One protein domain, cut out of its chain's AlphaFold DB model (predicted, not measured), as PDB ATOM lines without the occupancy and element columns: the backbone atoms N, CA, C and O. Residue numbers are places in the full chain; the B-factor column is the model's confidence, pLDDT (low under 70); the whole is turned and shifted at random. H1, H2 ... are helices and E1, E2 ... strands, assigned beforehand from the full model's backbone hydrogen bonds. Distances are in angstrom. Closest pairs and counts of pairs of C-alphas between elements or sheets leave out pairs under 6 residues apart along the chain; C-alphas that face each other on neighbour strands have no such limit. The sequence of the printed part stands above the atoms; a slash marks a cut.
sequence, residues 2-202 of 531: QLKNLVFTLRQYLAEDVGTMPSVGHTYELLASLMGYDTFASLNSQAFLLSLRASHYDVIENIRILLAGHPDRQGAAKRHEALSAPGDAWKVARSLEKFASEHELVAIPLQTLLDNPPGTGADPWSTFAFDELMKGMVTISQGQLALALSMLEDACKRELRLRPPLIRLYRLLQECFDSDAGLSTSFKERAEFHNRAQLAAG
ATOM      1  N   GLN A   2     253.779 227.789 277.853       73.19
ATOM      2  CA  GLN A   2     253.790 226.819 276.745       73.19
ATOM      3  C   GLN A   2     254.994 226.921 275.798       73.19
ATOM      4  O   GLN A   2     255.532 225.893 275.401       73.19
ATOM      5  N   LEU A   3     255.492 228.126 275.505       80.81
ATOM      6  CA  LEU A   3     256.654 228.277 274.619       80.81
ATOM      7  C   LEU A   3     257.933 227.713 275.243       80.81
ATOM      8  O   LEU A   3     258.757 227.093 274.581       80.81
ATOM      9  N   LYS A   4     258.065 227.907 276.558       82.81
ATOM     10  CA  LYS A   4     259.128 227.323 277.374       82.81
ATOM     11  C   LYS A   4     259.139 225.800 277.210       82.81
ATOM     12  O   LYS A   4     260.197 225.242 276.964       82.81
ATOM     13  N   ASN A   5     257.973 225.153 277.264       85.69
ATOM     14  CA  ASN A   5     257.859 223.705 277.082       85.69
ATOM     15  C   ASN A   5     258.290 223.263 275.678       85.69
ATOM     16  O   ASN A   5     259.089 222.342 275.586       85.69
ATOM     17  N   LEU A   6     257.848 223.950 274.613       86.94
ATOM     18  CA  LEU A   6     258.286 223.646 273.242       86.94
ATOM     19  C   LEU A   6     259.815 223.705 273.113       86.94
ATOM     20  O   LEU A   6     260.431 222.796 272.566       86.94
ATOM     21  N   VAL A   7     260.430 224.746 273.676       90.31
ATOM     22  CA  VAL A   7     261.887 224.912 273.667       90.31
ATOM     23  C   VAL A   7     262.596 223.854 274.505       90.31
ATOM     24  O   VAL A   7     263.652 223.381 274.097       90.31
ATOM     25  N   PHE A   8     262.036 223.429 275.640       90.62
ATOM     26  CA  PHE A   8     262.598 222.315 276.409       90.62
ATOM     27  C   PHE A   8     262.517 220.989 275.655       90.62
ATOM     28  O   PHE A   8     263.515 220.272 275.627       90.62
ATOM     29  N   THR A   9     261.389 220.696 275.005       91.62
ATOM     30  CA  THR A   9     261.226 219.495 274.179       91.62
ATOM     31  C   THR A   9     262.218 219.494 273.021       91.62
ATOM     32  O   THR A   9     262.942 218.521 272.840       91.62
ATOM     33  N   LEU A  10     262.328 220.608 272.291       92.69
ATOM     34  CA  LEU A  10     263.301 220.755 271.210       92.69
ATOM     35  C   LEU A  10     264.739 220.595 271.719       92.69
ATOM     36  O   LEU A  10     265.560 219.917 271.112       92.69
ATOM     37  N   ARG A  11     265.065 221.205 272.858       93.38
ATOM     38  CA  ARG A  11     266.395 221.110 273.461       93.38
ATOM     39  C   ARG A  11     266.753 219.672 273.839       93.38
ATOM     40  O   ARG A  11     267.904 219.281 273.667       93.38
ATOM     41  N   GLN A  12     265.791 218.911 274.358       93.75
ATOM     42  CA  GLN A  12     265.974 217.496 274.660       93.75
ATOM     43  C   GLN A  12     266.144 216.674 273.374       93.75
ATOM     44  O   GLN A  12     267.082 215.890 273.286       93.75
ATOM     45  N   TYR A  13     265.327 216.940 272.354       94.00
ATOM     46  CA  TYR A  13     265.438 216.305 271.038       94.00
ATOM     47  C   TYR A  13     266.824 216.510 270.408       94.00
ATOM     48  O   TYR A  13     267.470 215.558 269.979       94.00
ATOM     49  N   LEU A  14     267.334 217.747 270.421       92.50
ATOM     50  CA  LEU A  14     268.672 218.068 269.910       92.50
ATOM     51  C   LEU A  14     269.782 217.356 270.699       92.50
ATOM     52  O   LEU A  14     270.775 216.925 270.111       92.50
ATOM     53  N   ALA A  15     269.614 217.205 272.016       92.44
ATOM     54  CA  ALA A  15     270.565 216.474 272.850       92.44
ATOM     55  C   ALA A  15     270.614 214.982 272.497       92.44
ATOM     56  O   ALA A  15     271.704 214.417 272.436       92.44
ATOM     57  N   GLU A  16     269.459 214.375 272.228       93.38
ATOM     58  CA  GLU A  16     269.338 212.963 271.856       93.38
ATOM     59  C   GLU A  16     269.878 212.686 270.440       93.38
ATOM     60  O   GLU A  16     270.599 211.711 270.241       93.38
ATOM     61  N   ASP A  17     269.600 213.559 269.468       92.06
ATOM     62  CA  ASP A  17     269.952 213.337 268.054       92.06
ATOM     63  C   ASP A  17     271.383 213.798 267.699       92.06
ATOM     64  O   ASP A  17     272.118 213.153 266.940       92.06
ATOM     65  N   VAL A  18     271.825 214.924 268.268       90.38
ATOM     66  CA  VAL A  18     273.125 215.531 267.936       90.38
ATOM     67  C   VAL A  18     274.197 215.205 268.977       90.38
ATOM     68  O   VAL A  18     275.384 215.249 268.644       90.38
ATOM     69  N   GLY A  19     273.808 214.833 270.201       87.75
ATOM     70  CA  GLY A  19     274.722 214.564 271.319       87.75
ATOM     71  C   GLY A  19     275.207 215.826 272.040       87.75
ATOM     72  O   GLY A  19     276.109 215.759 272.873       87.75
ATOM     73  N   THR A  20     274.633 216.989 271.723       83.81
ATOM     74  CA  THR A  20     274.948 218.275 272.361       83.81
ATOM     75  C   THR A  20     273.659 218.918 272.845       83.81
ATOM     76  O   THR A  20     272.662 218.912 272.132       83.81
ATOM     77  N   MET A  21     273.656 219.459 274.066       88.38
ATOM     78  CA  MET A  21     272.481 220.112 274.647       88.38
ATOM     79  C   MET A  21     272.693 221.632 274.631       88.38
ATOM     80  O   MET A  21     273.386 222.148 275.514       88.38
ATOM     81  N   PRO A  22     272.113 222.375 273.667       89.38
ATOM     82  CA  PRO A  22     272.274 223.825 273.600       89.38
ATOM     83  C   PRO A  22     271.751 224.498 274.870       89.38
ATOM     84  O   PRO A  22     270.948 223.920 275.606       89.38
ATOM     85  N   SER A  23     272.170 225.730 275.155       92.00
ATOM     86  CA  SER A  23     271.526 226.509 276.218       92.00
ATOM     87  C   SER A  23     270.091 226.872 275.817       92.00
ATOM     88  O   SER A  23     269.765 226.933 274.635       92.00
ATOM     89  N   VAL A  24     269.226 227.157 276.795       90.31
ATOM     90  CA  VAL A  24     267.827 227.538 276.523       90.31
ATOM     91  C   VAL A  24     267.750 228.768 275.610       90.31
ATOM     92  O   VAL A  24     266.993 228.762 274.645       90.31
ATOM     93  N   GLY A  25     268.567 229.794 275.876       91.25
ATOM     94  CA  GLY A  25     268.643 230.993 275.035       91.25
ATOM     95  C   GLY A  25     269.109 230.684 273.613       91.25
ATOM     96  O   GLY A  25     268.527 231.181 272.658       91.25
ATOM     97  N   HIS A  26     270.086 229.789 273.457       92.88
ATOM     98  CA  HIS A  26     270.535 229.352 272.139       92.88
ATOM     99  C   HIS A  26     269.415 228.626 271.374       92.88
ATOM    100  O   HIS A  26     269.206 228.888 270.195       92.88
ATOM    101  N   THR A  27     268.651 227.749 272.033       94.19
ATOM    102  CA  THR A  27     267.532 227.035 271.399       94.19
ATOM    103  C   THR A  27     266.433 227.986 270.909       94.19
ATOM    104  O   THR A  27     265.878 227.762 269.837       94.19
ATOM    105  N   TYR A  28     266.151 229.065 271.648       93.88
ATOM    106  CA  TYR A  28     265.231 230.118 271.203       93.88
ATOM    107  C   TYR A  28     265.700 230.798 269.912       93.88
ATOM    108  O   TYR A  28     264.911 230.972 268.986       93.88
ATOM    109  N   GLU A  29     266.981 231.159 269.849       94.56
ATOM    110  CA  GLU A  29     267.571 231.826 268.687       94.56
ATOM    111  C   GLU A  29     267.605 230.917 267.456       94.56
ATOM    112  O   GLU A  29     267.275 231.358 266.360       94.56
ATOM    113  N   LEU A  30     267.925 229.633 267.639       93.81
ATOM    114  CA  LEU A  30     267.878 228.657 266.554       93.81
ATOM    115  C   LEU A  30     266.467 228.481 265.994       93.81
ATOM    116  O   LEU A  30     266.293 228.475 264.779       93.81
ATOM    117  N   LEU A  31     265.465 228.350 266.869       93.06
ATOM    118  CA  LEU A  31     264.071 228.218 266.449       93.06
ATOM    119  C   LEU A  31     263.618 229.453 265.660       93.06
ATOM    120  O   LEU A  31     262.961 229.307 264.637       93.06
ATOM    121  N   ALA A  32     263.995 230.655 266.103       92.38
ATOM    122  CA  ALA A  32     263.670 231.887 265.394       92.38
ATOM    123  C   ALA A  32     264.297 231.939 263.999       92.38
ATOM    124  O   ALA A  32     263.582 232.176 263.027       92.38
ATOM    125  N   SER A  33     265.593 231.635 263.888       93.06
ATOM    126  CA  SER A  33     266.284 231.630 262.596       93.06
ATOM    127  C   SER A  33     265.771 230.548 261.654       93.06
ATOM    128  O   SER A  33     265.653 230.808 260.463       93.06
ATOM    129  N   LEU A  34     265.384 229.377 262.170       93.12
ATOM    130  CA  LEU A  34     264.720 228.361 261.353       93.12
ATOM    131  C   LEU A  34     263.382 228.867 260.800       93.12
ATOM    132  O   LEU A  34     263.019 228.538 259.680       93.12
ATOM    133  N   MET A  35     262.640 229.666 261.561       91.94
ATOM    134  CA  MET A  35     261.367 230.237 261.114       91.94
ATOM    135  C   MET A  35     261.537 231.493 260.239       91.94
ATOM    136  O   MET A  35     260.546 232.149 259.937       91.94
ATOM    137  N   GLY A  36     262.768 231.852 259.852       90.69
ATOM    138  CA  GLY A  36     263.052 233.014 259.005       90.69
ATOM    139  C   GLY A  36     263.191 234.345 259.752       90.69
ATOM    140  O   GLY A  36     263.128 235.398 259.124       90.69
ATOM    141  N   TYR A  37     263.387 234.327 261.076       91.69
ATOM    142  CA  TYR A  37     263.536 235.533 261.898       91.69
ATOM    143  C   TYR A  37     264.958 235.675 262.453       91.69
ATOM    144  O   TYR A  37     265.541 234.732 262.987       91.69
ATOM    145  N   ASP A  38     265.496 236.896 262.413       87.81
ATOM    146  CA  ASP A  38     266.876 237.185 262.839       87.81
ATOM    147  C   ASP A  38     267.148 236.875 264.316       87.81
ATOM    148  O   ASP A  38     268.266 236.524 264.703       87.81
ATOM    149  N   THR A  39     266.129 237.056 265.158       91.44
ATOM    150  CA  THR A  39     266.211 236.850 266.606       91.44
ATOM    151  C   THR A  39     264.899 236.330 267.162       91.44
ATOM    152  O   THR A  39     263.825 236.541 266.586       91.44
ATOM    153  N   PHE A  40     264.961 235.733 268.350       89.31
ATOM    154  CA  PHE A  40     263.753 235.316 269.053       89.31
ATOM    155  C   PHE A  40     262.843 236.497 269.433       89.31
ATOM    156  O   PHE A  40     261.618 236.376 269.400       89.31
ATOM    157  N   ALA A  41     263.424 237.663 269.735       86.31
ATOM    158  CA  ALA A  41     262.657 238.883 269.980       86.31
ATOM    159  C   ALA A  41     261.847 239.305 268.742       86.31
ATOM    160  O   ALA A  41     260.674 239.652 268.883       86.31
ATOM    161  N   SER A  42     262.449 239.212 267.548       86.69
ATOM    162  CA  SER A  42     261.775 239.489 266.275       86.69
ATOM    163  C   SER A  42     260.593 238.542 266.071       86.69
ATOM    164  O   SER A  42     259.457 239.014 265.987       86.69
ATOM    165  N   LEU A  43     260.826 237.225 266.161       87.25
ATOM    166  CA  LEU A  43     259.776 236.204 266.065       87.25
ATOM    167  C   LEU A  43     258.612 236.500 267.023       87.25
ATOM    168  O   LEU A  43     257.465 236.569 266.600       87.25
ATOM    169  N   ASN A  44     258.898 236.742 268.305       85.00
ATOM    170  CA  ASN A  44     257.868 236.988 269.318       85.00
ATOM    171  C   ASN A  44     257.129 238.329 269.142       85.00
ATOM    172  O   ASN A  44     256.111 238.567 269.792       85.00
ATOM    173  N   SER A  45     257.657 239.252 268.340       83.75
ATOM    174  CA  SER A  45     257.029 240.549 268.059       83.75
ATOM    175  C   SER A  45     256.268 240.586 266.738       83.75
ATOM    176  O   SER A  45     255.363 241.402 266.606       83.75
ATOM    177  N   GLN A  46     256.618 239.715 265.792       87.75
ATOM    178  CA  GLN A  46     256.139 239.781 264.413       87.75
ATOM    179  C   GLN A  46     255.327 238.562 263.994       87.75
ATOM    180  O   GLN A  46     254.640 238.643 262.985       87.75
ATOM    181  N   ALA A  47     255.362 237.463 264.748       89.38
ATOM    182  CA  ALA A  47     254.649 236.241 264.407       89.38
ATOM    183  C   ALA A  47     254.163 235.472 265.634       89.38
ATOM    184  O   ALA A  47     254.582 235.705 266.771       89.38
ATOM    185  N   PHE A  48     253.284 234.507 265.385       89.12
ATOM    186  CA  PHE A  48     252.947 233.473 266.352       89.12
ATOM    187  C   PHE A  48     253.273 232.092 265.788       89.12
ATOM    188  O   PHE A  48     253.189 231.853 264.584       89.12
ATOM    189  N   LEU A  49     253.663 231.184 266.680       88.94
ATOM    190  CA  LEU A  49     253.966 229.806 266.319       88.94
ATOM    191  C   LEU A  49     252.712 228.948 266.415       88.94
ATOM    192  O   LEU A  49     252.018 228.970 267.433       88.94
ATOM    193  N   LEU A  50     252.476 228.150 265.381       89.19
ATOM    194  CA  LEU A  50     251.376 227.200 265.306       89.19
ATOM    195  C   LEU A  50     251.915 225.827 264.893       89.19
ATOM    196  O   LEU A  50     252.760 225.723 264.009       89.19
ATOM    197  N   SER A  51     251.433 224.774 265.552       88.75
ATOM    198  CA  SER A  51     251.667 223.389 265.133       88.75
ATOM    199  C   SER A  51     250.440 222.916 264.373       88.75
ATOM    200  O   SER A  51     249.380 222.768 264.976       88.75
ATOM    201  N   LEU A  52     250.591 222.659 263.075       83.94
ATOM    202  CA  LEU A  52     249.525 222.157 262.199       83.94
ATOM    203  C   LEU A  52     249.431 220.626 262.200       83.94
ATOM    204  O   LEU A  52     248.879 220.003 261.295       83.94
ATOM    205  N   ARG A  53     250.004 219.981 263.216       81.75
ATOM    206  CA  ARG A  53     249.996 218.527 263.328       81.75
ATOM    207  C   ARG A  53     248.549 218.053 263.502       81.75
ATOM    208  O   ARG A  53     247.902 218.461 264.465       81.75
ATOM    209  N   ALA A  54     248.124 217.149 262.613       77.81
ATOM    210  CA  ALA A  54     246.756 216.648 262.390       77.81
ATOM    211  C   ALA A  54     245.908 217.414 261.353       77.81
ATOM    212  O   ALA A  54     244.811 216.960 261.033       77.81
ATOM    213  N   SER A  55     246.420 218.498 260.762       79.62
ATOM    214  CA  SER A  55     245.797 219.117 259.587       79.62
ATOM    215  C   SER A  55     246.081 218.321 258.307       79.62
ATOM    216  O   SER A  55     247.043 217.553 258.228       79.62
ATOM    217  N   HIS A  56     245.232 218.501 257.290       81.88
ATOM    218  CA  HIS A  56     245.445 217.900 255.973       81.88
ATOM    219  C   HIS A  56     246.731 218.446 255.335       81.88
ATOM    220  O   HIS A  56     247.025 219.633 255.473       81.88
ATOM    221  N   TYR A  57     247.469 217.601 254.608       80.94
ATOM    222  CA  TYR A  57     248.742 217.977 253.977       80.94
ATOM    223  C   TYR A  57     248.611 219.238 253.108       80.94
ATOM    224  O   TYR A  57     249.401 220.165 253.249       80.94
ATOM    225  N   ASP A  58     247.554 219.316 252.295       78.06
ATOM    226  CA  ASP A  58     247.304 220.470 251.419       78.06
ATOM    227  C   ASP A  58     247.141 221.784 252.197       78.06
ATOM    228  O   ASP A  58     247.627 222.821 251.760       78.06
ATOM    229  N   VAL A  59     246.525 221.746 253.384       77.56
ATOM    230  CA  VAL A  59     246.356 222.933 254.241       77.56
ATOM    231  C   VAL A  59     247.710 223.398 254.775       77.56
ATOM    232  O   VAL A  59     248.003 224.592 254.789       77.56
ATOM    233  N   ILE A  60     248.557 222.453 255.192       80.19
ATOM    234  CA  ILE A  60     249.907 222.741 255.691       80.19
ATOM    235  C   ILE A  60     250.746 223.386 254.587       80.19
ATOM    236  O   ILE A  60     251.406 224.399 254.824       80.19
ATOM    237  N   GLU A  61     250.690 222.826 253.381       80.00
ATOM    238  CA  GLU A  61     251.455 223.319 252.242       80.00
ATOM    239  C   GLU A  61     250.953 224.691 251.772       80.00
ATOM    240  O   GLU A  61     251.756 225.605 251.580       80.00
ATOM    241  N   ASN A  62     249.633 224.896 251.712       77.56
ATOM    242  CA  ASN A  62     249.032 226.195 251.403       77.56
ATOM    243  C   ASN A  62     249.461 227.271 252.410       77.56
ATOM    244  O   ASN A  62     249.855 228.366 252.012       77.56
ATOM    245  N   ILE A  63     249.445 226.968 253.713       80.50
ATOM    246  CA  ILE A  63     249.872 227.915 254.755       80.50
ATOM    247  C   ILE A  63     251.369 228.230 254.642       80.50
ATOM    248  O   ILE A  63     251.770 229.385 254.811       80.50
ATOM    249  N   ARG A  64     252.215 227.239 254.335       81.12
ATOM    250  CA  ARG A  64     253.657 227.461 254.127       81.12
ATOM    251  C   ARG A  64     253.929 228.353 252.924       81.12
ATOM    252  O   ARG A  64     254.692 229.306 253.052       81.12
ATOM    253  N   ILE A  65     253.288 228.072 251.794       78.75
ATOM    254  CA  ILE A  65     253.494 228.812 250.546       78.75
ATOM    255  C   ILE A  65     252.972 230.245 250.666       78.75
ATOM    256  O   ILE A  65     253.628 231.176 250.206       78.75
ATOM    257  N   LEU A  66     251.797 230.422 251.274       73.50
ATOM    258  CA  LEU A  66     251.082 231.694 251.222       73.50
ATOM    259  C   LEU A  66     251.354 232.603 252.424       73.50
ATOM    260  O   LEU A  66     251.207 233.815 252.285       73.50
ATOM    261  N   LEU A  67     251.726 232.056 253.591       74.00
ATOM    262  CA  LEU A  67     251.792 232.831 254.840       74.00
ATOM    263  C   LEU A  67     253.115 232.727 255.598       74.00
ATOM    264  O   LEU A  67     253.626 233.746 256.055       74.00
ATOM    265  N   ALA A  68     253.629 231.516 255.807       75.75
ATOM    266  CA  ALA A  68     254.677 231.276 256.805       75.75
ATOM    267  C   ALA A  68     256.097 231.163 256.233       75.75
ATOM    268  O   ALA A  68     257.071 231.357 256.959       75.75
ATOM    269  N   GLY A  69     256.222 230.811 254.952       78.19
ATOM    270  CA  GLY A  69     257.480 230.370 254.360       78.19
ATOM    271  C   GLY A  69     257.881 228.950 254.785       78.19
ATOM    272  O   GLY A  69     257.264 228.319 255.648       78.19
ATOM    273  N   HIS A  70     258.935 228.428 254.151       81.31
ATOM    274  CA  HIS A  70     259.542 227.147 254.519       81.31
ATOM    275  C   HIS A  70     260.646 227.339 255.574       81.31
ATOM    276  O   HIS A  70     261.280 228.395 255.598       81.31
ATOM    277  N   PRO A  71     260.924 226.320 256.411       88.06
ATOM    278  CA  PRO A  71     262.026 226.359 257.369       88.06
ATOM    279  C   PRO A  71     263.376 226.726 256.723       88.06
ATOM    280  O   PRO A  71     263.849 226.045 255.812       88.06
ATOM    281  N   ASP A  72     264.036 227.771 257.226       90.12
ATOM    282  CA  ASP A  72     265.349 228.219 256.762       90.12
ATOM    283  C   ASP A  72     266.476 227.498 257.515       90.12
ATOM    284  O   ASP A  72     267.078 227.994 258.477       90.12
ATOM    285  N   ARG A  73     266.795 226.287 257.048       93.38
ATOM    286  CA  ARG A  73     267.918 225.509 257.586       93.38
ATOM    287  C   ARG A  73     269.242 226.275 257.512       93.38
ATOM    288  O   ARG A  73     270.080 226.136 258.405       93.38
ATOM    289  N   GLN A  74     269.466 227.048 256.449       93.06
ATOM    290  CA  GLN A  74     270.721 227.772 256.272       93.06
ATOM    291  C   GLN A  74     270.839 228.911 257.292       93.06
ATOM    292  O   GLN A  74     271.909 229.091 257.877       93.06
ATOM    293  N   GLY A  75     269.750 229.638 257.534       91.00
ATOM    294  CA  GLY A  75     269.643 230.644 258.586       91.00
ATOM    295  C   GLY A  75     269.941 230.061 259.965       91.00
ATOM    296  O   GLY A  75     270.780 230.596 260.691       91.00
ATOM    297  N   ALA A  76     269.351 228.909 260.297       92.69
ATOM    298  CA  ALA A  76     269.618 228.222 261.562       92.69
ATOM    299  C   ALA A  76     271.095 227.807 261.728       92.69
ATOM    300  O   ALA A  76     271.672 228.016 262.797       92.69
ATOM    301  N   ALA A  77     271.733 227.272 260.679       94.00
ATOM    302  CA  ALA A  77     273.152 226.904 260.714       94.00
ATOM    303  C   ALA A  77     274.054 228.136 260.916       94.00
ATOM    304  O   ALA A  77     274.887 228.152 261.823       94.00
ATOM    305  N   LYS A  78     273.823 229.209 260.147       93.88
ATOM    306  CA  LYS A  78     274.546 230.485 260.300       93.88
ATOM    307  C   LYS A  78     274.374 231.070 261.702       93.88
ATOM    308  O   LYS A  78     275.329 231.594 262.272       93.88
ATOM    309  N   ARG A  79     273.172 230.976 262.281       93.19
ATOM    310  CA  ARG A  79     272.905 231.443 263.648       93.19
ATOM    311  C   ARG A  79     273.667 230.621 264.683       93.19
ATOM    312  O   ARG A  79     274.230 231.203 265.607       93.19
ATOM    313  N   HIS A  80     273.721 229.300 264.519       92.75
ATOM    314  CA  HIS A  80     274.497 228.423 265.395       92.75
ATOM    315  C   HIS A  80     275.984 228.809 265.413       92.75
ATOM    316  O   HIS A  80     276.565 228.962 266.490       92.75
ATOM    317  N   GLU A  81     276.568 229.032 264.229       94.06
ATOM    318  CA  GLU A  81     277.957 229.475 264.057       94.06
ATOM    319  C   GLU A  81     278.193 230.852 264.688       94.06
ATOM    320  O   GLU A  81     279.131 231.030 265.465       94.06
ATOM    321  N   ALA A  82     277.304 231.815 264.423       93.06
ATOM    322  CA  ALA A  82     277.402 233.170 264.964       93.06
ATOM    323  C   ALA A  82     277.365 233.200 266.501       93.06
ATOM    324  O   ALA A  82     278.018 234.035 267.126       93.06
ATOM    325  N   LEU A  83     276.633 232.272 267.123       91.25
ATOM    326  CA  LEU A  83     276.559 232.128 268.578       91.25
ATOM    327  C   LEU A  83     277.747 231.355 269.180       91.25
ATOM    328  O   LEU A  83     277.784 231.183 270.398       91.25
ATOM    329  N   SER A  84     278.705 230.902 268.360       91.06
ATOM    330  CA  SER A  84     279.917 230.182 268.786       91.06
ATOM    331  C   SER A  84     279.628 228.977 269.694       91.06
ATOM    332  O   SER A  84     280.332 228.732 270.675       91.06
ATOM    333  N   ALA A  85     278.552 228.243 269.406       87.25
ATOM    334  CA  ALA A  85     278.151 227.089 270.204       87.25
ATOM    335  C   ALA A  85     278.876 225.800 269.785       87.25
ATOM    336  O   ALA A  85     279.319 225.678 268.643       87.25
ATOM    337  N   PRO A  86     279.008 224.822 270.701       84.81
ATOM    338  CA  PRO A  86     279.616 223.538 270.385       84.81
ATOM    339  C   PRO A  86     278.676 222.665 269.545       84.81
ATOM    340  O   PRO A  86     277.485 222.563 269.845       84.81
ATOM    341  N   GLY A  87     279.242 221.963 268.564       87.19
ATOM    342  CA  GLY A  87     278.519 221.052 267.675       87.19
ATOM    343  C   GLY A  87     278.743 221.382 266.201       87.19
ATOM    344  O   GLY A  87     279.295 222.422 265.855       87.19
ATOM    345  N   ASP A  88     278.337 220.467 265.320       93.50
ATOM    346  CA  ASP A  88     278.307 220.730 263.881       93.50
ATOM    347  C   ASP A  88     277.027 221.506 263.535       93.50
ATOM    348  O   ASP A  88     275.917 221.002 263.731       93.50
ATOM    349  N   ALA A  89     277.185 222.731 263.028       92.75
ATOM    350  CA  ALA A  89     276.077 223.649 262.768       92.75
ATOM    351  C   ALA A  89     275.027 223.070 261.810       92.75
ATOM    352  O   ALA A  89     273.826 223.250 262.015       92.75
ATOM    353  N   TRP A  90     275.462 222.327 260.792       94.25
ATOM    354  CA  TRP A  90     274.569 221.724 259.806       94.25
ATOM    355  C   TRP A  90     273.834 220.509 260.356       94.25
ATOM    356  O   TRP A  90     272.660 220.312 260.036       94.25
ATOM    357  N   LYS A  91     274.484 219.711 261.207       93.62
ATOM    358  CA  LYS A  91     273.847 218.602 261.920       93.62
ATOM    359  C   LYS A  91     272.781 219.120 262.886       93.62
ATOM    360  O   LYS A  91     271.670 218.595 262.883       93.62
ATOM    361  N   VAL A  92     273.078 220.185 263.638       92.69
ATOM    362  CA  VAL A  92     272.106 220.860 264.517       92.69
ATOM    363  C   VAL A  92     270.937 221.423 263.712       92.69
ATOM    364  O   VAL A  92     269.786 221.142 264.038       92.69
ATOM    365  N   ALA A  93     271.206 222.160 262.632       93.00
ATOM    366  CA  ALA A  93     270.162 222.758 261.804       93.00
ATOM    367  C   ALA A  93     269.276 221.707 261.110       93.00
ATOM    368  O   ALA A  93     268.066 221.891 261.022       93.00
ATOM    369  N   ARG A  94     269.845 220.578 260.662       94.88
ATOM    370  CA  ARG A  94     269.078 219.458 260.088       94.88
ATOM    371  C   ARG A  94     268.198 218.770 261.133       94.88
ATOM    372  O   ARG A  94     267.060 218.432 260.835       94.88
ATOM    373  N   SER A  95     268.718 218.568 262.342       93.94
ATOM    374  CA  SER A  95     267.951 218.003 263.458       93.94
ATOM    375  C   SER A  95     266.782 218.915 263.852       93.94
ATOM    376  O   SER A  95     265.659 218.462 264.060       93.94
ATOM    377  N   LEU A  96     267.025 220.228 263.858       93.25
ATOM    378  CA  LEU A  96     266.019 221.253 264.109       93.25
ATOM    379  C   LEU A  96     264.935 221.305 263.018       93.25
ATOM    380  O   LEU A  96     263.752 221.366 263.343       93.25
ATOM    381  N   GLU A  97     265.325 221.257 261.740       94.06
ATOM    382  CA  GLU A  97     264.403 221.154 260.598       94.06
ATOM    383  C   GLU A  97     263.531 219.898 260.721       94.06
ATOM    384  O   GLU A  97     262.310 219.991 260.638       94.06
ATOM    385  N   LYS A  98     264.142 218.745 261.025       94.06
ATOM    386  CA  LYS A  98     263.435 217.477 261.239       94.06
ATOM    387  C   LYS A  98     262.399 217.582 262.361       94.06
ATOM    388  O   LYS A  98     261.255 217.188 262.157       94.06
ATOM    389  N   PHE A  99     262.764 218.162 263.505       93.75
ATOM    390  CA  PHE A  99     261.828 218.416 264.601       93.75
ATOM    391  C   PHE A  99     260.662 219.319 264.170       93.75
ATOM    392  O   PHE A  99     259.503 219.038 264.478       93.75
ATOM    393  N   ALA A 100     260.950 220.403 263.442       90.81
ATOM    394  CA  ALA A 100     259.922 221.320 262.961       90.81
ATOM    395  C   ALA A 100     258.969 220.654 261.962       90.81
ATOM    396  O   ALA A 100     257.764 220.888 262.044       90.81
ATOM    397  N   SER A 101     259.475 219.787 261.079       89.62
ATOM    398  CA  SER A 101     258.655 218.971 260.181       89.62
ATOM    399  C   SER A 101     257.806 217.953 260.948       89.62
ATOM    400  O   SER A 101     256.601 217.896 260.744       89.62
ATOM    401  N   GLU A 102     258.379 217.213 261.903       89.75
ATOM    402  CA  GLU A 102     257.650 216.229 262.731       89.75
ATOM    403  C   GLU A 102     256.524 216.852 263.575       89.75
ATOM    404  O   GLU A 102     255.602 216.165 264.030       89.75
ATOM    405  N   HIS A 103     256.606 218.154 263.840       88.44
ATOM    406  CA  HIS A 103     255.599 218.908 264.584       88.44
ATOM    407  C   HIS A 103     254.796 219.874 263.716       88.44
ATOM    408  O   HIS A 103     253.956 220.600 264.256       88.44
ATOM    409  N   GLU A 104     255.023 219.858 262.401       88.94
ATOM    410  CA  GLU A 104     254.408 220.746 261.412       88.94
ATOM    411  C   GLU A 104     254.359 222.199 261.906       88.94
ATOM    412  O   GLU A 104     253.308 222.845 261.929       88.94
ATOM    413  N   LEU A 105     255.502 222.679 262.405       90.00
ATOM    414  CA  LEU A 105     255.631 224.023 262.956       90.00
ATOM    415  C   LEU A 105     255.666 225.053 261.835       90.00
ATOM    416  O   LEU A 105     256.428 224.924 260.874       90.00
ATOM    417  N   VAL A 106     254.869 226.100 262.007       90.12
ATOM    418  CA  VAL A 106     254.839 227.277 261.143       90.12
ATOM    419  C   VAL A 106     254.845 228.546 261.993       90.12
ATOM    420  O   VAL A 106     254.288 228.572 263.097       90.12
ATOM    421  N   ALA A 107     255.474 229.600 261.481       90.56
ATOM    422  CA  ALA A 107     255.420 230.937 262.057       90.56
ATOM    423  C   ALA A 107     254.527 231.816 261.183       90.56
ATOM    424  O   ALA A 107     254.894 232.153 260.064       90.56
ATOM    425  N   ILE A 108     253.350 232.176 261.689       89.19
ATOM    426  CA  ILE A 108     252.401 233.010 260.952       89.19
ATOM    427  C   ILE A 108     252.682 234.481 261.277       89.19
ATOM    428  O   ILE A 108     252.587 234.852 262.455       89.19
ATOM    429  N   PRO A 109     253.006 235.327 260.283       88.62
ATOM    430  CA  PRO A 109     253.218 236.748 260.516       88.62
ATOM    431  C   PRO A 109     251.944 237.425 261.032       88.62
ATOM    432  O   PRO A 109     250.847 237.235 260.513       88.62
ATOM    433  N   LEU A 110     252.086 238.273 262.046       84.62
ATOM    434  CA  LEU A 110     250.995 239.083 262.588       84.62
ATOM    435  C   LEU A 110     250.499 240.103 261.562       84.62
ATOM    436  O   LEU A 110     249.311 240.412 261.541       84.62
ATOM    437  N   GLN A 111     251.389 240.586 260.692       81.81
ATOM    438  CA  GLN A 111     251.039 241.523 259.627       81.81
ATOM    439  C   GLN A 111     250.001 240.926 258.666       81.81
ATOM    440  O   GLN A 111     249.054 241.607 258.294       81.81
ATOM    441  N   THR A 112     250.082 239.624 258.383       73.75
ATOM    442  CA  THR A 112     249.081 238.892 257.593       73.75
ATOM    443  C   THR A 112     247.673 238.989 258.190       73.75
ATOM    444  O   THR A 112     246.692 239.072 257.451       73.75
ATOM    445  N   LEU A 113     247.555 239.002 259.524       71.69
ATOM    446  CA  LEU A 113     246.271 239.172 260.213       71.69
ATOM    447  C   LEU A 113     245.769 240.622 260.176       71.69
ATOM    448  O   LEU A 113     244.567 240.848 260.291       71.69
ATOM    449  N   LEU A 114     246.677 241.593 260.051       71.81
ATOM    450  CA  LEU A 114     246.362 243.023 260.006       71.81
ATOM    451  C   LEU A 114     245.976 243.492 258.601       71.81
ATOM    452  O   LEU A 114     245.083 244.326 258.474       71.81
ATOM    453  N   ASP A 115     246.608 242.938 257.568       67.56
ATOM    454  CA  ASP A 115     246.395 243.320 256.165       67.56
ATOM    455  C   ASP A 115     245.104 242.739 255.563       67.56
ATOM    456  O   ASP A 115     244.712 243.111 254.460       67.56
ATOM    457  N   ASN A 116     244.402 241.868 256.299       59.62
ATOM    458  CA  ASN A 116     243.144 241.242 255.877       59.62
ATOM    459  C   ASN A 116     241.957 241.588 256.797       59.62
ATOM    460  O   ASN A 116     241.364 240.689 257.409       59.62
ATOM    461  N   PRO A 117     241.568 242.871 256.931       53.66
ATOM    462  CA  PRO A 117     240.350 243.213 257.647       53.66
ATOM    463  C   PRO A 117     239.114 242.731 256.858       53.66
ATOM    464  O   PRO A 117     239.081 242.795 255.627       53.66
ATOM    465  N   PRO A 118     238.070 242.225 257.535       46.19
ATOM    466  CA  PRO A 118     236.882 241.714 256.860       46.19
ATOM    467  C   PRO A 118     236.146 242.831 256.105       46.19
ATOM    468  O   PRO A 118     235.734 243.817 256.710       46.19
ATOM    469  N   GLY A 119     235.904 242.632 254.803       47.47
ATOM    470  CA  GLY A 119     235.012 243.479 253.997       47.47
ATOM    471  C   GLY A 119     235.685 244.572 253.162       47.47
ATOM    472  O   GLY A 119     234.996 245.274 252.429       47.47
ATOM    473  N   THR A 120     237.008 244.707 253.211       42.69
ATOM    474  CA  THR A 120     237.754 245.467 252.196       42.69
ATOM    475  C   THR A 120     238.076 244.545 251.024       42.69
ATOM    476  O   THR A 120     238.228 243.349 251.251       42.69
ATOM    477  N   GLY A 121     238.174 245.063 249.795       44.91
ATOM    478  CA  GLY A 121     238.553 244.308 248.587       44.91
ATOM    479  C   GLY A 121     239.968 243.727 248.663       44.91
ATOM    480  O   GLY A 121     240.867 244.187 247.967       44.91
ATOM    481  N   ALA A 122     240.161 242.764 249.561       53.12
ATOM    482  CA  ALA A 122     241.409 242.090 249.833       53.12
ATOM    483  C   ALA A 122     241.778 241.202 248.646       53.12
ATOM    484  O   ALA A 122     240.915 240.659 247.952       53.12
ATOM    485  N   ASP A 123     243.079 241.061 248.432       61.00
ATOM    486  CA  ASP A 123     243.633 240.173 247.423       61.00
ATOM    487  C   ASP A 123     243.078 238.739 247.612       61.00
ATOM    488  O   ASP A 123     243.113 238.211 248.735       61.00
ATOM    489  N   PRO A 124     242.543 238.094 246.555       63.03
ATOM    490  CA  PRO A 124     241.974 236.749 246.633       63.03
ATOM    491  C   PRO A 124     242.898 235.720 247.293       63.03
ATOM    492  O   PRO A 124     242.420 234.834 248.000       63.03
ATOM    493  N   TRP A 125     244.217 235.859 247.122       59.78
ATOM    494  CA  TRP A 125     245.206 234.963 247.726       59.78
ATOM    495  C   TRP A 125     245.311 235.122 249.236       59.78
ATOM    496  O   TRP A 125     245.430 234.131 249.951       59.78
ATOM    497  N   SER A 126     245.212 236.352 249.729       61.44
ATOM    498  CA  SER A 126     245.273 236.644 251.160       61.44
ATOM    499  C   SER A 126     244.007 236.174 251.887       61.44
ATOM    500  O   SER A 126     244.084 235.618 252.984       61.44
ATOM    501  N   THR A 127     242.848 236.290 251.227       65.62
ATOM    502  CA  THR A 127     241.576 235.728 251.716       65.62
ATOM    503  C   THR A 127     241.623 234.200 251.747       65.62
ATOM    504  O   THR A 127     241.322 233.595 252.774       65.62
ATOM    505  N   PHE A 128     242.072 233.573 250.656       69.94
ATOM    506  CA  PHE A 128     242.231 232.120 250.578       69.94
ATOM    507  C   PHE A 128     243.190 231.590 251.651       69.94
ATOM    508  O   PHE A 128     242.878 230.621 252.338       69.94
ATOM    509  N   ALA A 129     244.327 232.254 251.853       65.00
ATOM    510  CA  ALA A 129     245.310 231.849 252.849       65.00
ATOM    511  C   ALA A 129     244.776 231.963 254.285       65.00
ATOM    512  O   ALA A 129     245.037 231.091 255.117       65.00
ATOM    513  N   PHE A 130     243.994 233.006 254.576       71.75
ATOM    514  CA  PHE A 130     243.315 233.146 255.859       71.75
ATOM    515  C   PHE A 130     242.275 232.038 256.072       71.75
ATOM    516  O   PHE A 130     242.221 231.450 257.150       71.75
ATOM    517  N   ASP A 131     241.487 231.701 255.051       71.81
ATOM    518  CA  ASP A 131     240.502 230.622 255.138       71.81
ATOM    519  C   ASP A 131     241.165 229.249 255.334       71.81
ATOM    520  O   ASP A 131     240.696 228.448 256.143       71.81
ATOM    521  N   GLU A 132     242.289 228.981 254.665       73.75
ATOM    522  CA  GLU A 132     243.088 227.766 254.874       73.75
ATOM    523  C   GLU A 132     243.687 227.712 256.286       73.75
ATOM    524  O   GLU A 132     243.613 226.674 256.946       73.75
ATOM    525  N   LEU A 133     244.194 228.840 256.803       77.81
ATOM    526  CA  LEU A 133     244.636 228.951 258.195       77.81
ATOM    527  C   LEU A 133     243.493 228.618 259.158       77.81
ATOM    528  O   LEU A 133     243.679 227.820 260.077       77.81
ATOM    529  N   MET A 134     242.301 229.169 258.928       74.94
ATOM    530  CA  MET A 134     241.136 228.893 259.764       74.94
ATOM    531  C   MET A 134     240.723 227.418 259.712       74.94
ATOM    532  O   MET A 134     240.495 226.822 260.766       74.94
ATOM    533  N   LYS A 135     240.696 226.794 258.525       72.44
ATOM    534  CA  LYS A 135     240.440 225.348 258.376       72.44
ATOM    535  C   LYS A 135     241.471 224.514 259.133       72.44
ATOM    536  O   LYS A 135     241.099 223.574 259.832       72.44
ATOM    537  N   GLY A 136     242.751 224.880 259.044       73.38
ATOM    538  CA  GLY A 136     243.826 224.237 259.796       73.38
ATOM    539  C   GLY A 136     243.584 224.322 261.300       73.38
ATOM    540  O   GLY A 136     243.549 223.296 261.977       73.38
ATOM    541  N   MET A 137     243.308 225.520 261.819       75.38
ATOM    542  CA  MET A 137     243.099 225.767 263.252       75.38
ATOM    543  C   MET A 137     241.917 225.005 263.857       75.38
ATOM    544  O   MET A 137     241.998 224.603 265.015       75.38
ATOM    545  N   VAL A 138     240.864 224.744 263.081       70.44
ATOM    546  CA  VAL A 138     239.702 223.950 263.516       70.44
ATOM    547  C   VAL A 138     240.036 222.464 263.696       70.44
ATOM    548  O   VAL A 138     239.460 221.795 264.549       70.44
ATOM    549  N   THR A 139     240.986 221.935 262.924       70.69
ATOM    550  CA  THR A 139     241.366 220.507 262.963       70.69
ATOM    551  C   THR A 139     242.376 220.151 264.059       70.69
ATOM    552  O   THR A 139     242.686 218.978 264.264       70.69
ATOM    553  N   ILE A 140     242.909 221.150 264.765       76.19
ATOM    554  CA  ILE A 140     244.034 221.001 265.694       76.19
ATOM    555  C   ILE A 140     243.527 220.911 267.135       76.19
ATOM    556  O   ILE A 140     242.587 221.600 267.522       76.19
ATOM    557  N   SER A 141     244.169 220.093 267.976       72.94
ATOM    558  CA  SER A 141     243.749 219.963 269.376       72.94
ATOM    559  C   SER A 141     243.962 221.255 270.176       72.94
ATOM    560  O   SER A 141     244.926 222.002 269.977       72.94
ATOM    561  N   GLN A 142     243.111 221.483 271.178       68.31
ATOM    562  CA  GLN A 142     243.190 222.656 272.054       68.31
ATOM    563  C   GLN A 142     244.574 222.830 272.711       68.31
ATOM    564  O   GLN A 142     245.063 223.953 272.854       68.31
ATOM    565  N   GLY A 143     245.239 221.728 273.079       70.38
ATOM    566  CA  GLY A 143     246.580 221.760 273.671       70.38
ATOM    567  C   GLY A 143     247.652 222.316 272.726       70.38
ATOM    568  O   GLY A 143     248.578 222.988 273.180       70.38
ATOM    569  N   GLN A 144     247.502 222.090 271.419       72.31
ATOM    570  CA  GLN A 144     248.404 222.606 270.384       72.31
ATOM    571  C   GLN A 144     248.127 224.083 270.069       72.31
ATOM    572  O   GLN A 144     249.067 224.852 269.865       72.31
ATOM    573  N   LEU A 145     246.859 224.506 270.103       78.31
ATOM    574  CA  LEU A 145     246.458 225.902 269.883       78.31
ATOM    575  C   LEU A 145     246.869 226.833 271.022       78.31
ATOM    576  O   LEU A 145     247.033 228.035 270.817       78.31
ATOM    577  N   ALA A 146     247.036 226.302 272.229       81.00
ATOM    578  CA  ALA A 146     247.209 227.127 273.411       81.00
ATOM    579  C   ALA A 146     248.454 228.033 273.339       81.00
ATOM    580  O   ALA A 146     248.388 229.191 273.752       81.00
ATOM    581  N   LEU A 147     249.555 227.546 272.747       82.88
ATOM    582  CA  LEU A 147     250.750 228.357 272.507       82.88
ATOM    583  C   LEU A 147     250.468 229.511 271.534       82.88
ATOM    584  O   LEU A 147     250.768 230.660 271.860       82.88
ATOM    585  N   ALA A 148     249.873 229.205 270.378       84.19
ATOM    586  CA  ALA A 148     249.525 230.186 269.351       84.19
ATOM    587  C   ALA A 148     248.622 231.288 269.923       84.19
ATOM    588  O   ALA A 148     248.913 232.475 269.785       84.19
ATOM    589  N   LEU A 149     247.579 230.888 270.653       83.94
ATOM    590  CA  LEU A 149     246.643 231.794 271.309       83.94
ATOM    591  C   LEU A 149     247.330 232.656 272.370       83.94
ATOM    592  O   LEU A 149     247.138 233.864 272.381       83.94
ATOM    593  N   SER A 150     248.191 232.076 273.210       83.00
ATOM    594  CA  SER A 150     248.931 232.845 274.218       83.00
ATOM    595  C   SER A 150     249.875 233.875 273.587       83.00
ATOM    596  O   SER A 150     250.050 234.953 274.156       83.00
ATOM    597  N   MET A 151     250.495 233.559 272.445       84.44
ATOM    598  CA  MET A 151     251.350 234.501 271.713       84.44
ATOM    599  C   MET A 151     250.525 235.619 271.066       84.44
ATOM    600  O   MET A 151     250.905 236.785 271.159       84.44
ATOM    601  N   LEU A 152     249.371 235.287 270.482       83.31
ATOM    602  CA  LEU A 152     248.436 236.265 269.919       83.31
ATOM    603  C   LEU A 152     247.836 237.188 270.988       83.31
ATOM    604  O   LEU A 152     247.767 238.398 270.783       83.31
ATOM    605  N   GLU A 153     247.446 236.652 272.147       83.06
ATOM    606  CA  GLU A 153     246.963 237.428 273.296       83.06
ATOM    607  C   GLU A 153     248.026 238.427 273.779       83.06
ATOM    608  O   GLU A 153     247.709 239.574 274.099       83.06
ATOM    609  N   ASP A 154     249.296 238.015 273.820       82.94
ATOM    610  CA  ASP A 154     250.404 238.884 274.217       82.94
ATOM    611  C   ASP A 154     250.750 239.926 273.142       82.94
ATOM    612  O   ASP A 154     251.045 241.084 273.450       82.94
ATOM    613  N   ALA A 155     250.648 239.559 271.864       79.94
ATOM    614  CA  ALA A 155     250.726 240.506 270.756       79.94
ATOM    615  C   ALA A 155     249.599 241.552 270.827       79.94
ATOM    616  O   ALA A 155     249.868 242.742 270.696       79.94
ATOM    617  N   CYS A 156     248.371 241.153 271.173       77.31
ATOM    618  CA  CYS A 156     247.224 242.053 271.345       77.31
ATOM    619  C   CYS A 156     247.365 243.053 272.503       77.31
ATOM    620  O   CYS A 156     246.639 244.052 272.549       77.31
ATOM    621  N   LYS A 157     248.258 242.797 273.470       77.75
ATOM    622  CA  LYS A 157     248.607 243.785 274.506       77.75
ATOM    623  C   LYS A 157     249.496 244.900 273.955       77.75
ATOM    624  O   LYS A 157     249.481 245.993 274.510       77.75
ATOM    625  N   ARG A 158     250.271 244.613 272.905       79.44
ATOM    626  CA  ARG A 158     251.228 245.536 272.274       79.44
ATOM    627  C   ARG A 158     250.621 246.264 271.073       79.44
ATOM    628  O   ARG A 158     250.872 247.449 270.907       79.44
ATOM    629  N   GLU A 159     249.803 245.573 270.284       78.75
ATOM    630  CA  GLU A 159     249.161 246.088 269.072       78.75
ATOM    631  C   GLU A 159     247.650 245.814 269.123       78.75
ATOM    632  O   GLU A 159     247.186 244.680 268.974       78.75
ATOM    633  N   LEU A 160     246.864 246.866 269.362       69.12
ATOM    634  CA  LEU A 160     245.418 246.760 269.581       69.12
ATOM    635  C   LEU A 160     244.653 246.331 268.324       69.12
ATOM    636  O   LEU A 160     243.592 245.715 268.452       69.12
ATOM    637  N   ARG A 161     245.193 246.601 267.127       73.06
ATOM    638  CA  ARG A 161     244.580 246.215 265.844       73.06
ATOM    639  C   ARG A 161     244.503 244.698 265.641       73.06
ATOM    640  O   ARG A 161     243.732 244.240 264.808       73.06
ATOM    641  N   LEU A 162     245.227 243.910 266.440       68.19
ATOM    642  CA  LEU A 162     245.154 242.445 266.433       68.19
ATOM    643  C   LEU A 162     243.951 241.883 267.215       68.19
ATOM    644  O   LEU A 162     243.650 240.694 267.109       68.19
ATOM    645  N   ARG A 163     243.230 242.706 267.991       67.50
ATOM    646  CA  ARG A 163     242.083 242.228 268.787       67.50
ATOM    647  C   ARG A 163     240.918 241.713 267.929       67.50
ATOM    648  O   ARG A 163     240.432 240.629 268.247       67.50
ATOM    649  N   PRO A 164     240.475 242.398 266.853       61.75
ATOM    650  CA  PRO A 164     239.423 241.877 265.979       61.75
ATOM    651  C   PRO A 164     239.720 240.486 265.379       61.75
ATOM    652  O   PRO A 164     238.874 239.601 265.544       61.75
ATOM    653  N   PRO A 165     240.892 240.218 264.758       64.38
ATOM    654  CA  PRO A 165     241.192 238.879 264.250       64.38
ATOM    655  C   PRO A 165     241.306 237.830 265.368       64.38
ATOM    656  O   PRO A 165     240.838 236.707 265.183       64.38
ATOM    657  N   LEU A 166     241.822 238.182 266.555       70.44
ATOM    658  CA  LEU A 166     241.868 237.265 267.703       70.44
ATOM    659  C   LEU A 166     240.466 236.900 268.226       70.44
ATOM    660  O   LEU A 166     240.198 235.740 268.529       70.44
ATOM    661  N   ILE A 167     239.549 237.868 268.315       63.88
ATOM    662  CA  ILE A 167     238.157 237.619 268.721       63.88
ATOM    663  C   ILE A 167     237.453 236.727 267.693       63.88
ATOM    664  O   ILE A 167     236.744 235.797 268.076       63.88
ATOM    665  N   ARG A 168     237.671 236.977 266.393       67.62
ATOM    666  CA  ARG A 168     237.142 236.135 265.308       67.62
ATOM    667  C   ARG A 168     237.639 234.698 265.434       67.62
ATOM    668  O   ARG A 168     236.834 233.774 265.362       67.62
ATOM    669  N   LEU A 169     238.935 234.519 265.681       70.19
ATOM    670  CA  LEU A 169     239.529 233.208 265.908       70.19
ATOM    671  C   LEU A 169     238.884 232.494 267.107       70.19
ATOM    672  O   LEU A 169     238.499 231.336 266.982       70.19
ATOM    673  N   TYR A 170     238.697 233.178 268.240       69.31
ATOM    674  CA  TYR A 170     238.050 232.579 269.412       69.31
ATOM    675  C   TYR A 170     236.616 232.114 269.150       69.31
ATOM    676  O   TYR A 170     236.229 231.058 269.647       69.31
ATOM    677  N   ARG A 171     235.846 232.866 268.357       64.00
ATOM    678  CA  ARG A 171     234.478 232.478 267.976       64.00
ATOM    679  C   ARG A 171     234.466 231.246 267.076       64.00
ATOM    680  O   ARG A 171     233.723 230.316 267.355       64.00
ATOM    681  N   LEU A 172     235.335 231.209 266.065       65.06
ATOM    682  CA  LEU A 172     235.445 230.061 265.157       65.06
ATOM    683  C   LEU A 172     235.867 228.791 265.906       65.06
ATOM    684  O   LEU A 172     235.302 227.725 265.691       65.06
ATOM    685  N   LEU A 173     236.808 228.908 266.847       67.25
ATOM    686  CA  LEU A 173     237.177 227.787 267.711       67.25
ATOM    687  C   LEU A 173     235.997 227.352 268.595       67.25
ATOM    688  O   LEU A 173     235.741 226.161 268.721       67.25
ATOM    689  N   GLN A 174     235.247 228.289 269.175       66.06
ATOM    690  CA  GLN A 174     234.073 227.958 269.983       66.06
ATOM    691  C   GLN A 174     233.027 227.163 269.185       66.06
ATOM    692  O   GLN A 174     232.592 226.113 269.645       66.06
ATOM    693  N   GLU A 175     232.686 227.611 267.974       63.31
ATOM    694  CA  GLU A 175     231.715 226.936 267.101       63.31
ATOM    695  C   GLU A 175     232.132 225.504 266.746       63.31
ATOM    696  O   GLU A 175     231.289 224.616 266.621       63.31
ATOM    697  N   CYS A 176     233.436 225.258 266.605       62.09
ATOM    698  CA  CYS A 176     233.955 223.940 266.256       62.09
ATOM    699  C   CYS A 176     234.148 223.002 267.457       62.09
ATOM    700  O   CYS A 176     234.125 221.787 267.273       62.09
ATOM    701  N   PHE A 177     234.312 223.535 268.672       63.53
ATOM    702  CA  PHE A 177     234.515 222.754 269.902       63.53
ATOM    703  C   PHE A 177     233.260 222.667 270.801       63.53
ATOM    704  O   PHE A 177     233.331 222.118 271.900       63.53
ATOM    705  N   ASP A 178     232.101 223.157 270.341       51.91
ATOM    706  CA  ASP A 178     230.826 223.180 271.087       51.91
ATOM    707  C   ASP A 178     230.214 221.785 271.377       51.91
ATOM    708  O   ASP A 178     229.209 221.685 272.084       51.91
ATOM    709  N   SER A 179     230.820 220.690 270.903       50.09
ATOM    710  CA  SER A 179     230.411 219.315 271.231       50.09
ATOM    711  C   SER A 179     230.988 218.771 272.548       50.09
ATOM    712  O   SER A 179     230.429 217.817 273.091       50.09
ATOM    713  N   ASP A 180     232.042 219.379 273.109       48.50
ATOM    714  CA  ASP A 180     232.656 218.942 274.372       48.50
ATOM    715  C   ASP A 180     232.228 219.853 275.538       48.50
ATOM    716  O   ASP A 180     232.830 220.889 275.843       48.50
ATOM    717  N   ALA A 181     231.158 219.430 276.221       42.97
ATOM    718  CA  ALA A 181     230.349 220.167 277.205       42.97
ATOM    719  C   ALA A 181     231.070 220.750 278.450       42.97
ATOM    720  O   ALA A 181     230.416 221.319 279.321       42.97
ATOM    721  N   GLY A 182     232.395 220.634 278.564       47.44
ATOM    722  CA  GLY A 182     233.175 221.142 279.701       47.44
ATOM    723  C   GLY A 182     234.149 222.284 279.391       47.44
ATOM    724  O   GLY A 182     234.608 222.939 280.324       47.44
ATOM    725  N   LEU A 183     234.493 222.528 278.117       45.00
ATOM    726  CA  LEU A 183     235.639 223.381 277.735       45.00
ATOM    727  C   LEU A 183     235.284 224.577 276.829       45.00
ATOM    728  O   LEU A 183     236.074 225.527 276.757       45.00
ATOM    729  N   SER A 184     234.081 224.582 276.232       48.84
ATOM    730  CA  SER A 184     233.465 225.711 275.493       48.84
ATOM    731  C   SER A 184     233.406 227.008 276.330       48.84
ATOM    732  O   SER A 184     233.558 228.120 275.816       48.84
ATOM    733  N   THR A 185     233.327 226.881 277.659       48.84
ATOM    734  CA  THR A 185     233.334 228.007 278.606       48.84
ATOM    735  C   THR A 185     234.633 228.818 278.571       48.84
ATOM    736  O   THR A 185     234.579 230.043 278.638       48.84
ATOM    737  N   SER A 186     235.794 228.183 278.375       60.38
ATOM    738  CA  SER A 186     237.094 228.869 278.465       60.38
ATOM    739  C   SER A 186     237.375 229.824 277.297       60.38
ATOM    740  O   SER A 186     237.969 230.885 277.496       60.38
ATOM    741  N   PHE A 187     236.939 229.486 276.079       59.88
ATOM    742  CA  PHE A 187     237.098 230.355 274.909       59.88
ATOM    743  C   PHE A 187     236.092 231.501 274.920       59.88
ATOM    744  O   PHE A 187     236.462 232.641 274.637       59.88
ATOM    745  N   LYS A 188     234.855 231.222 275.348       55.19
ATOM    746  CA  LYS A 188     233.824 232.237 275.559       55.19
ATOM    747  C   LYS A 188     234.248 233.263 276.614       55.19
ATOM    748  O   LYS A 188     234.191 234.462 276.356       55.19
ATOM    749  N   GLU A 189     234.749 232.814 277.765       58.25
ATOM    750  CA  GLU A 189     235.251 233.688 278.834       58.25
ATOM    751  C   GLU A 189     236.433 234.556 278.374       58.25
ATOM    752  O   GLU A 189     236.491 235.744 278.695       58.25
ATOM    753  N   ARG A 190     237.352 234.001 277.572       57.84
ATOM    754  CA  ARG A 190     238.479 234.755 276.995       57.84
ATOM    755  C   ARG A 190     238.025 235.782 275.959       57.84
ATOM    756  O   ARG A 190     238.493 236.920 275.990       57.84
ATOM    757  N   ALA A 191     237.086 235.424 275.084       52.94
ATOM    758  CA  ALA A 191     236.494 236.354 274.126       52.94
ATOM    759  C   ALA A 191     235.756 237.497 274.843       52.94
ATOM    760  O   ALA A 191     235.931 238.668 274.503       52.94
ATOM    761  N   GLU A 192     234.982 237.186 275.885       49.25
ATOM    762  CA  GLU A 192     234.310 238.180 276.724       49.25
ATOM    763  C   GLU A 192     235.298 239.078 277.479       49.25
ATOM    764  O   GLU A 192     235.084 240.289 277.540       49.25
ATOM    765  N   PHE A 193     236.393 238.528 278.014       55.62
ATOM    766  CA  PHE A 193     237.448 239.304 278.669       55.62
ATOM    767  C   PHE A 193     238.071 240.329 277.713       55.62
ATOM    768  O   PHE A 193     238.176 241.509 278.055       55.62
ATOM    769  N   HIS A 194     238.425 239.915 276.493       49.66
ATOM    770  CA  HIS A 194     238.997 240.818 275.495       49.66
ATOM    771  C   HIS A 194     237.982 241.842 274.962       49.66
ATOM    772  O   HIS A 194     238.352 243.003 274.783       49.66
ATOM    773  N   ASN A 195     236.704 241.473 274.823       47.47
ATOM    774  CA  ASN A 195     235.620 242.409 274.495       47.47
ATOM    775  C   ASN A 195     235.424 243.466 275.594       47.47
ATOM    776  O   ASN A 195     235.370 244.663 275.311       47.47
ATOM    777  N   ARG A 196     235.375 243.059 276.870       46.22
ATOM    778  CA  ARG A 196     235.257 243.989 278.008       46.22
ATOM    779  C   ARG A 196     236.488 244.883 278.135       46.22
ATOM    780  O   ARG A 196     236.344 246.074 278.390       46.22
ATOM    781  N   ALA A 197     237.686 244.351 277.899       44.75
ATOM    782  CA  ALA A 197     238.924 245.129 277.892       44.75
ATOM    783  C   ALA A 197     239.023 246.097 276.696       44.75
ATOM    784  O   ALA A 197     239.689 247.123 276.798       44.75
ATOM    785  N   GLN A 198     238.377 245.805 275.563       41.66
ATOM    786  CA  GLN A 198     238.234 246.733 274.433       41.66
ATOM    787  C   GLN A 198     237.246 247.862 274.745       41.66
ATOM    788  O   GLN A 198     237.515 249.010 274.406       41.66
ATOM    789  N   LEU A 199     236.158 247.556 275.452       36.69
ATOM    790  CA  LEU A 199     235.201 248.555 275.939       36.69
ATOM    791  C   LEU A 199     235.796 249.438 277.054       36.69
ATOM    792  O   LEU A 199     235.527 250.635 277.096       36.69
ATOM    793  N   ALA A 200     236.630 248.871 277.935       37.00
ATOM    794  CA  ALA A 200     237.236 249.571 279.073       37.00
ATOM    795  C   ALA A 200     238.500 250.379 278.727       37.00
ATOM    796  O   ALA A 200     238.777 251.374 279.390       37.00
ATOM    797  N   ALA A 201     239.268 249.989 277.702       37.41
ATOM    798  CA  ALA A 201     240.499 250.689 277.307       37.41
ATOM    799  C   ALA A 201     240.255 252.036 276.597       37.41
ATOM    800  O   ALA A 201     241.214 252.688 276.186       37.41
ATOM    801  N   GLY A 202     238.990 252.453 276.456       36.50
ATOM    802  CA  GLY A 202     238.599 253.483 275.508       36.50
ATOM    803  C   GLY A 202     238.754 252.934 274.094       36.50
ATOM    804  O   GLY A 202     239.775 252.342 273.746       36.50
TER     805      GLY A 202
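This is residues 2 to 202 of the 531 residues of an uncharacterized protein of Pseudomonas putida (UniProt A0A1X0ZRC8). Two groups of helices lie on either side of a small two-stranded ribbon, E1 and E2, in the middle: H1, H2, H5 and H6 form one group, and H8 to H11 the other, where H9, H10 and H11 run back and forth. H9 packs on E1 and H4 on E2. The 201 printed residues, mostly helix by class, have eleven named helices and two named strands in the order H1 H2 H3 E1 H4 H5 H6 E2 H7 H8 H9 H10 H11, with the sheet E1 - E2 antiparallel. The whole is compact, with a radius of gyration of the C-alphas of 17.7 A and spans of 50 by 38 by 36 A.

H1, residues 2 to 18, begins with C-alpha 2 at (253.790, 226.819, 276.745) and is 24.1 A long. H2 is residues 24 to 34, H3 40 to 46, E1 47 to 51, H4 57 to 68 and H5 73 to 82. H6, residues 89 to 102, is 19.9 A long; E2 is residues 105 to 109 and H7 110 to 114. H8, residues 124 to 138, is 21.3 A long, H9, 142 to 158, 24.3 A, and H10, 160 to 177, 26.4 A. H11, residues 184 to 200, is 24.4 A long and ends with C-alpha 200 at (237.236, 249.571, 279.073).

In the sheet, N 48 and O 108 are 3.0 A apart and N 50 and O 106 2.9 A, within hydrogen-bond range. The closest C-alphas of E1 and H9, Leu 50 and Ala 148, are 5.4 A apart; those of E2 and H4, Ile 108 and Ala 68, 5.0 A; those of E2 and H3, Pro 109 and Gln 46, 5.7 A. H2 touches H5, closest at C-alphas 33 and 76, 4.9 A. H5 and H6 form a hairpin, closest at C-alphas 77 and 89, 4.8 A. H1 touches H6 at a steep tilt of 54 degrees, closest at C-alphas 18 and 92, 6.4 A. H4 touches H8, closest at C-alphas 59 and 132, 5.9 A. H10 touches H7, with residues 161 to 165 alone, closest at C-alphas 165 and 113, 6.5 A. H10 and H11 form a hairpin at a shallow tilt of 22 degrees, closest at C-alphas 167 and 191, 5.8 A. H9 and H11 are apart. Not every O i to N i+4 pair is within hydrogen-bond range in H4 (7 of 8), H9 (10 of 13) and H10 (12 of 14); in the other helices every pair is.

The two C-alphas farthest apart, those of Gly 19 and Gly 202, are 53.3 A apart. The printed part has no cut and no long link. Mean pLDDT of the printed part is 77.2; 56 residues are under 70, among them 115 to 129 and 170 to 202.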